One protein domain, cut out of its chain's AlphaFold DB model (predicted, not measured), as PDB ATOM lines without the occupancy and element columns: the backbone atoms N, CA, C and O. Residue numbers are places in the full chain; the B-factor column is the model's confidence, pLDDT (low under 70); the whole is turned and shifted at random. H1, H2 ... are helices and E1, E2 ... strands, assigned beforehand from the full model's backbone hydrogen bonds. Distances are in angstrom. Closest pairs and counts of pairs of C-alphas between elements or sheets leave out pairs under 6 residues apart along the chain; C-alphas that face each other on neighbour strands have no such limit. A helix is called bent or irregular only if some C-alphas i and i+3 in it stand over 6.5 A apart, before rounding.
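Overview. This is residues 4 to 66 of the 281 residues of an uncharacterized protein of Lottia gigantea (UniProt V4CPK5). Two hairpins, E1 with E2 and E3 with E4, join into one twisted sheet; H2 packs over one face at E4, and H1 is off the sheet at the far end. The 63 printed residues run H1 E1 E2 E3 E4 H2, mixed in class, in two layers, the mixed sheet E2 E1 E3 E4 and H2; the whole is compact, radius of gyration of the C-alphas 11.8 A, spanning 35 by 23 by 21 A.

Arrangement. H1, residues 4 to 13, is only just not on the sheet, with 4 pairs of C-alphas within 10 A. E1, residues 19 to 21, and E2, residues 26 to 28, form an antiparallel hairpin; N 19 and O 28, 2.8 A, are within hydrogen-bond range. E3, residues 38 to 43, is parallel to E1, N 20 and O 40 at 2.8 A, and forms an antiparallel hairpin with E4, residues 46 to 51, N 41 and O 48 at 2.8 A. H2, residues 55 to 65, is on the sheet, height 9.0 A, slantwise to E4 at 41 degrees on the local plane; their closest C-alphas, Ile 50 and Gly 58, are 5.6 A apart. Every O i to N i+4 pair is within range in H2, 5 of 6 in H1.

Along the chain. H1 runs 15.6 A from C-alpha 4 at (17.504, 56.167, 28.271), irregular, only just: C-alphas 4 and 7 are 6.8 A apart. E3 is 15.3 A long, E4 16.2 A; H2, 15.2 A, ends at C-alpha 65 (35.153, 36.076, 40.556).

Size, cuts and confidence. The farthest C-alphas, Lys 12 and Asp 64, are 34.9 A apart. The printed part has no cut and no long link. Residues with pLDDT under 70 include 31 to 36.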
ATOM      1  N   ALA A   4      18.189  54.926  28.630       56.59
ATOM      2  CA  ALA A   4      17.504  56.167  28.271       56.59
ATOM      3  C   ALA A   4      18.082  57.424  28.953       56.59
ATOM      4  O   ALA A   4      17.995  58.512  28.398       56.59
ATOM      5  N   ARG A   5      18.691  57.286  30.138       65.50
ATOM      6  CA  ARG A   5      19.244  58.408  30.919       65.50
ATOM      7  C   ARG A   5      20.740  58.637  30.685       65.50
ATOM      8  O   ARG A   5      21.281  59.626  31.169       65.50
ATOM      9  N   MET A   6      21.413  57.740  29.957       72.12
ATOM     10  CA  MET A   6      22.860  57.825  29.722       72.12
ATOM     11  C   MET A   6      23.227  59.004  28.807       72.12
ATOM     12  O   MET A   6      24.219  59.679  29.057       72.12
ATOM     13  N   ASN A   7      22.392  59.324  27.811       70.81
ATOM     14  CA  ASN A   7      22.614  60.483  26.934       70.81
ATOM     15  C   ASN A   7      22.604  61.804  27.703       70.81
ATOM     16  O   ASN A   7      23.495  62.634  27.538       70.81
ATOM     17  N   GLU A   8      21.605  61.989  28.562       76.19
ATOM     18  CA  GLU A   8      21.496  63.182  29.401       76.19
ATOM     19  C   GLU A   8      22.641  63.263  30.415       76.19
ATOM     20  O   GLU A   8      23.163  64.349  30.651       76.19
ATOM     21  N   PHE A   9      23.069  62.125  30.976       73.69
ATOM     22  CA  PHE A   9      24.224  62.049  31.871       73.69
ATOM     23  C   PHE A   9      25.515  62.488  31.166       73.69
ATOM     24  O   PHE A   9      26.188  63.405  31.634       73.69
ATOM     25  N   ASN A  10      25.816  61.901  30.007       75.12
ATOM     26  CA  ASN A  10      26.985  62.247  29.201       75.12
ATOM     27  C   ASN A  10      27.001  63.738  28.843       75.12
ATOM     28  O   ASN A  10      28.002  64.415  29.069       75.12
ATOM     29  N   LYS A  11      25.856  64.277  28.400       78.31
ATOM     30  CA  LYS A  11      25.698  65.705  28.087       78.31
ATOM     31  C   LYS A  11      25.892  66.603  29.312       78.31
ATOM     32  O   LYS A  11      26.540  67.638  29.210       78.31
ATOM     33  N   LYS A  12      25.326  66.230  30.462       81.69
ATOM     34  CA  LYS A  12      25.372  67.040  31.689       81.69
ATOM     35  C   LYS A  12      26.766  67.092  32.311       81.69
ATOM     36  O   LYS A  12      27.130  68.118  32.873       81.69
ATOM     37  N   PHE A  13      27.514  65.996  32.235       75.38
ATOM     38  CA  PHE A  13      28.815  65.864  32.894       75.38
ATOM     39  C   PHE A  13      30.002  65.932  31.929       75.38
ATOM     40  O   PHE A  13      31.130  65.728  32.363       75.38
ATOM     41  N   ASN A  14      29.760  66.222  30.646       75.81
ATOM     42  CA  ASN A  14      30.773  66.223  29.591       75.81
ATOM     43  C   ASN A  14      31.594  64.917  29.567       75.81
ATOM     44  O   ASN A  14      32.821  64.924  29.613       75.81
ATOM     45  N   THR A  15      30.889  63.783  29.570       79.19
ATOM     46  CA  THR A  15      31.474  62.432  29.513       79.19
ATOM     47  C   THR A  15      30.929  61.668  28.308       79.19
ATOM     48  O   THR A  15      30.000  62.125  27.642       79.19
ATOM     49  N   SER A  16      31.487  60.496  28.020       80.19
ATOM     50  CA  SER A  16      31.128  59.680  26.853       80.19
ATOM     51  C   SER A  16      30.957  58.198  27.197       80.19
ATOM     52  O   SER A  16      31.267  57.302  26.411       80.19
ATOM     53  N   PHE A  17      30.436  57.912  28.393       79.88
ATOM     54  CA  PHE A  17      30.224  56.541  28.840       79.88
ATOM     55  C   PHE A  17      29.182  55.811  27.991       79.88
ATOM     56  O   PHE A  17      28.143  56.360  27.616       79.88
ATOM     57  N   GLN A  18      29.435  54.528  27.752       81.94
ATOM     58  CA  GLN A  18      28.525  53.641  27.038       81.94
ATOM     59  C   GLN A  18      28.170  52.423  27.884       81.94
ATOM     60  O   GLN A  18      28.982  51.933  28.668       81.94
ATOM     61  N   ILE A  19      26.957  51.911  27.687       80.12
ATOM     62  CA  ILE A  19      26.483  50.660  28.275       80.12
ATOM     63  C   ILE A  19      26.601  49.548  27.237       80.12
ATOM     64  O   ILE A  19      26.028  49.651  26.150       80.12
ATOM     65  N   TYR A  20      27.289  48.463  27.588       81.12
ATOM     66  CA  TYR A  20      27.287  47.226  26.816       81.12
ATOM     67  C   TYR A  20      25.994  46.447  27.063       81.12
ATOM     68  O   TYR A  20      25.685  46.079  28.199       81.12
ATOM     69  N   ASN A  21      25.243  46.167  25.998       77.44
ATOM     70  CA  ASN A  21      24.062  45.320  26.064       77.44
ATOM     71  C   ASN A  21      24.419  43.886  25.625       77.44
ATOM     72  O   ASN A  21      24.654  43.645  24.439       77.44
ATOM     73  N   PRO A  22      24.412  42.905  26.545       68.50
ATOM     74  CA  PRO A  22      24.814  41.537  26.224       68.50
ATOM     75  C   PRO A  22      23.840  40.824  25.277       68.50
ATOM     76  O   PRO A  22      24.251  39.910  24.568       68.50
ATOM     77  N   LYS A  23      22.566  41.246  25.217       73.81
ATOM     78  CA  LYS A  23      21.546  40.588  24.382       73.81
ATOM     79  C   LYS A  23      21.765  40.826  22.893       73.81
ATOM     80  O   LYS A  23      21.530  39.932  22.093       73.81
ATOM     81  N   ASN A  24      22.188  42.033  22.528       79.56
ATOM     82  CA  ASN A  24      22.409  42.419  21.135       79.56
ATOM     83  C   ASN A  24      23.887  42.709  20.824       79.56
ATOM     84  O   ASN A  24      24.205  43.058  19.696       79.56
ATOM     85  N   ARG A  25      24.785  42.555  21.809       77.00
ATOM     86  CA  ARG A  25      26.239  42.770  21.705       77.00
ATOM     87  C   ARG A  25      26.632  44.171  21.214       77.00
ATOM     88  O   ARG A  25      27.726  44.349  20.678       77.00
ATOM     89  N   HIS A  26      25.767  45.163  21.417       81.06
ATOM     90  CA  HIS A  26      25.999  46.551  21.019       81.06
ATOM     91  C   HIS A  26      26.186  47.479  22.223       81.06
ATOM     92  O   HIS A  26      25.735  47.193  23.334       81.06
ATOM     93  N   PHE A  27      26.833  48.617  21.972       78.81
ATOM     94  CA  PHE A  27      26.987  49.708  22.931       78.81
ATOM     95  C   PHE A  27      25.898  50.764  22.740       78.81
ATOM     96  O   PHE A  27      25.482  51.048  21.614       78.81
ATOM     97  N   HIS A  28      25.431  51.332  23.850       78.44
ATOM     98  CA  HIS A  28      24.438  52.399  23.862       78.44
ATOM     99  C   HIS A  28      24.884  53.564  24.760       78.44
ATOM    100  O   HIS A  28      25.297  53.308  25.894       78.44
ATOM    101  N   PRO A  29      24.745  54.824  24.312       69.56
ATOM    102  CA  PRO A  29      24.323  55.237  22.964       69.56
ATOM    103  C   PRO A  29      25.321  54.843  21.866       69.56
ATOM    104  O   PRO A  29      26.494  54.610  22.148       69.56
ATOM    105  N   ARG A  30      24.828  54.720  20.625       70.75
ATOM    106  CA  ARG A  30      25.660  54.372  19.458       70.75
ATOM    107  C   ARG A  30      26.497  55.554  18.975       70.75
ATOM    108  O   ARG A  30      27.625  55.347  18.556       70.75
ATOM    109  N   ASP A  31      25.955  56.759  19.105       66.25
ATOM    110  CA  ASP A  31      26.582  57.987  18.632       66.25
ATOM    111  C   ASP A  31      27.261  58.689  19.814       66.25
ATOM    112  O   ASP A  31      26.606  59.322  20.644       66.25
ATOM    113  N   VAL A  32      28.577  58.515  19.931       65.12
ATOM    114  CA  VAL A  32      29.413  59.176  20.944       65.12
ATOM    115  C   VAL A  32      30.666  59.678  20.250       65.12
ATOM    116  O   VAL A  32      31.301  58.924  19.521       65.12
ATOM    117  N   HIS A  33      30.986  60.957  20.437       63.06
ATOM    118  CA  HIS A  33      32.052  61.619  19.683       63.06
ATOM    119  C   HIS A  33      33.460  61.225  20.154       63.06
ATOM    120  O   HIS A  33      34.344  61.081  19.318       63.06
ATOM    121  N   ASP A  34      33.635  60.969  21.455       65.75
ATOM    122  CA  ASP A  34      34.914  60.584  22.059       65.75
ATOM    123  C   ASP A  34      34.789  59.208  22.722       65.75
ATOM    124  O   ASP A  34      34.221  59.077  23.807       65.75
ATOM    125  N   GLU A  35      35.268  58.149  22.074       59.78
ATOM    126  CA  GLU A  35      35.120  56.789  22.599       59.78
ATOM    127  C   GLU A  35      36.077  56.524  23.775       59.78
ATOM    128  O   GLU A  35      37.297  56.508  23.614       59.78
ATOM    129  N   LEU A  36      35.533  56.268  24.970       66.75
ATOM    130  CA  LEU A  36      36.320  55.811  26.120       66.75
ATOM    131  C   LEU A  36      36.630  54.313  25.999       66.75
ATOM    132  O   LEU A  36      35.759  53.510  25.661       66.75
ATOM    133  N   ASP A  37      37.847  53.907  26.379       76.12
ATOM    134  CA  ASP A  37      38.213  52.480  26.483       76.12
ATOM    135  C   ASP A  37      37.491  51.774  27.649       76.12
ATOM    136  O   ASP A  37      37.549  50.557  27.774       76.12
ATOM    137  N   TRP A  38      36.755  52.509  28.488       75.12
ATOM    138  CA  TRP A  38      35.983  51.968  29.604       75.12
ATOM    139  C   TRP A  38      34.481  52.061  29.349       75.12
ATOM    140  O   TRP A  38      33.948  53.118  29.009       75.12
ATOM    141  N   VAL A  39      33.784  50.949  29.562       78.75
ATOM    142  CA  VAL A  39      32.349  50.804  29.305       78.75
ATOM    143  C   VAL A  39      31.650  50.169  30.497       78.75
ATOM    144  O   VAL A  39      32.218  49.344  31.212       78.75
ATOM    145  N   PHE A  40      30.391  50.539  30.708       79.88
ATOM    146  CA  PHE A  40      29.565  49.939  31.742       79.88
ATOM    147  C   PHE A  40      28.932  48.641  31.242       79.88
ATOM    148  O   PHE A  40      28.213  48.621  30.243       79.88
ATOM    149  N   TYR A  41      29.135  47.560  31.978       78.75
ATOM    150  CA  TYR A  41      28.465  46.285  31.792       78.75
ATOM    151  C   TYR A  41      27.451  46.072  32.913       78.75
ATOM    152  O   TYR A  41      27.792  46.124  34.093       78.75
ATOM    153  N   LEU A  42      26.185  45.864  32.550       72.25
ATOM    154  CA  LEU A  42      25.139  45.541  33.515       72.25
ATOM    155  C   LEU A  42      25.148  44.034  33.794       72.25
ATOM    156  O   LEU A  42      24.610  43.258  33.002       72.25
ATOM    157  N   HIS A  43      25.707  43.642  34.934       70.06
ATOM    158  CA  HIS A  43      25.738  42.263  35.409       70.06
ATOM    159  C   HIS A  43      24.867  42.127  36.662       70.06
ATOM    160  O   HIS A  43      25.080  42.832  37.643       70.06
ATOM    161  N   ASN A  44      23.858  41.246  36.642       66.44
ATOM    162  CA  ASN A  44      22.996  40.961  37.804       66.44
ATOM    163  C   ASN A  44      22.465  42.220  38.546       66.44
ATOM    164  O   ASN A  44      22.461  42.279  39.773       66.44
ATOM    165  N   SER A  45      21.984  43.226  37.799       60.88
ATOM    166  CA  SER A  45      21.476  44.524  38.305       60.88
ATOM    167  C   SER A  45      22.527  45.487  38.883       60.88
ATOM    168  O   SER A  45      22.159  46.531  39.422       60.88
ATOM    169  N   HIS A  46      23.818  45.191  38.722       61.59
ATOM    170  CA  HIS A  46      24.940  46.054  39.085       61.59
ATOM    171  C   HIS A  46      25.706  46.511  37.832       61.59
ATOM    172  O   HIS A  46      25.896  45.732  36.899       61.59
ATOM    173  N   PHE A  47      26.135  47.776  37.785       72.00
ATOM    174  CA  PHE A  47      26.967  48.283  36.690       72.00
ATOM    175  C   PHE A  47      28.444  48.116  37.043       72.00
ATOM    176  O   PHE A  47      28.942  48.780  37.947       72.00
ATOM    177  N   CYS A  48      29.137  47.254  36.309       75.50
ATOM    178  CA  CYS A  48      30.578  47.061  36.407       75.50
ATOM    179  C   CYS A  48      31.281  47.837  35.293       75.50
ATOM    180  O   CYS A  48      30.763  47.924  34.180       75.50
ATOM    181  N   LEU A  49      32.454  48.393  35.573       80.88
ATOM    182  CA  LEU A  49      33.274  49.041  34.557       80.88
ATOM    183  C   LEU A  49      34.225  47.999  33.960       80.88
ATOM    184  O   LEU A  49      34.983  47.377  34.696       80.88
ATOM    185  N   ILE A  50      34.182  47.804  32.645       81.56
ATOM    186  CA  ILE A  50      35.073  46.881  31.930       81.56
ATOM    187  C   ILE A  50      35.779  47.602  30.789       81.56
ATOM    188  O   ILE A  50      35.282  48.611  30.280       81.56
ATOM    189  N   ARG A  51      36.932  47.079  30.361       80.06
ATOM    190  CA  ARG A  51      37.611  47.593  29.169       80.06
ATOM    191  C   ARG A  51      36.914  47.125  27.901       80.06
ATOM    192  O   ARG A  51      36.612  45.943  27.739       80.06
ATOM    193  N   ARG A  52      36.696  48.050  26.974       78.31
ATOM    194  CA  ARG A  52      36.007  47.829  25.699       78.31
ATOM    195  C   ARG A  52      36.777  46.855  24.813       78.31
ATOM    196  O   ARG A  52      36.188  45.925  24.261       78.31
ATOM    197  N   SER A  53      38.094  47.046  24.740       82.38
ATOM    198  CA  SER A  53      39.043  46.200  24.006       82.38
ATOM    199  C   SER A  53      39.147  44.774  24.565       82.38
ATOM    200  O   SER A  53      39.383  43.832  23.813       82.38
ATOM    201  N   GLN A  54      38.901  44.592  25.866       81.44
ATOM    202  CA  GLN A  54      39.043  43.316  26.579       81.44
ATOM    203  C   GLN A  54      37.714  42.807  27.151       81.44
ATOM    204  O   GLN A  54      37.686  42.100  28.157       81.44
ATOM    205  N   LYS A  55      36.595  43.135  26.495       80.31
ATOM    206  CA  LYS A  55      35.240  42.848  26.995       80.31
ATOM    207  C   LYS A  55      35.025  41.391  27.407       80.31
ATOM    208  O   LYS A  55      34.403  41.146  28.429       80.31
ATOM    209  N   SER A  56      35.527  40.436  26.621       81.44
ATOM    210  CA  SER A  56      35.320  39.010  26.881       81.44
ATOM    211  C   SER A  56      36.038  38.581  28.155       81.44
ATOM    212  O   SER A  56      35.434  37.919  28.986       81.44
ATOM    213  N   PHE A  57      37.282  39.036  28.337       83.00
ATOM    214  CA  PHE A  57      38.055  38.790  29.552       83.00
ATOM    215  C   PHE A  57      37.434  39.479  30.765       83.00
ATOM    216  O   PHE A  57      37.291  38.842  31.794       83.00
ATOM    217  N   GLY A  58      36.993  40.735  30.641       81.94
ATOM    218  CA  GLY A  58      36.359  41.449  31.752       81.94
ATOM    219  C   GLY A  58      35.006  40.858  32.166       81.94
ATOM    220  O   GLY A  58      34.691  40.827  33.348       81.94
ATOM    221  N   ILE A  59      34.202  40.367  31.216       82.00
ATOM    222  CA  ILE A  59      32.952  39.653  31.530       82.00
ATOM    223  C   ILE A  59      33.268  38.326  32.213       82.00
ATOM    224  O   ILE A  59      32.671  38.039  33.243       82.00
ATOM    225  N   GLN A  60      34.217  37.562  31.670       83.88
ATOM    226  CA  GLN A  60      34.640  36.293  32.248       83.88
ATOM    227  C   GLN A  60      35.198  36.482  33.663       83.88
ATOM    228  O   GLN A  60      34.790  35.783  34.573       83.88
ATOM    229  N   GLU A  61      36.040  37.489  33.891       82.94
ATOM    230  CA  GLU A  61      36.554  37.829  35.218       82.94
ATOM    231  C   GLU A  61      35.426  38.200  36.191       82.94
ATOM    232  O   GLU A  61      35.464  37.802  37.354       82.94
ATOM    233  N   ILE A  62      34.406  38.932  35.726       78.56
ATOM    234  CA  ILE A  62      33.226  39.243  36.539       78.56
ATOM    235  C   ILE A  62      32.442  37.967  36.864       78.56
ATOM    236  O   ILE A  62      32.062  37.772  38.011       78.56
ATOM    237  N   GLU A  63      32.203  37.101  35.884       78.94
ATOM    238  CA  GLU A  63      31.440  35.860  36.063       78.94
ATOM    239  C   GLU A  63      32.180  34.832  36.935       78.94
ATOM    240  O   GLU A  63      31.545  34.175  37.758       78.94
ATOM    241  N   ASP A  64      33.506  34.751  36.808       78.94
ATOM    242  CA  ASP A  64      34.363  33.804  37.527       78.94
ATOM    243  C   ASP A  64      34.632  34.248  38.976       78.94
ATOM    244  O   ASP A  64      34.717  33.406  39.870       78.94
ATOM    245  N   ASN A  65      34.761  35.559  39.234       71.75
ATOM    246  CA  ASN A  65      35.153  36.076  40.556       71.75
ATOM    247  C   ASN A  65      34.005  36.689  41.365       71.75
ATOM    248  O   ASN A  65      34.116  36.810  42.587       71.75
ATOM    249  N   TYR A  66      32.908  37.101  40.725       57.62
ATOM    250  CA  TYR A  66      31.763  37.688  41.419       57.62
ATOM    251  C   TYR A  66      30.606  36.701  41.456       57.62
ATOM    252  O   TYR A  66      29.625  36.803  40.717       57.62
TER     253      TYR A  66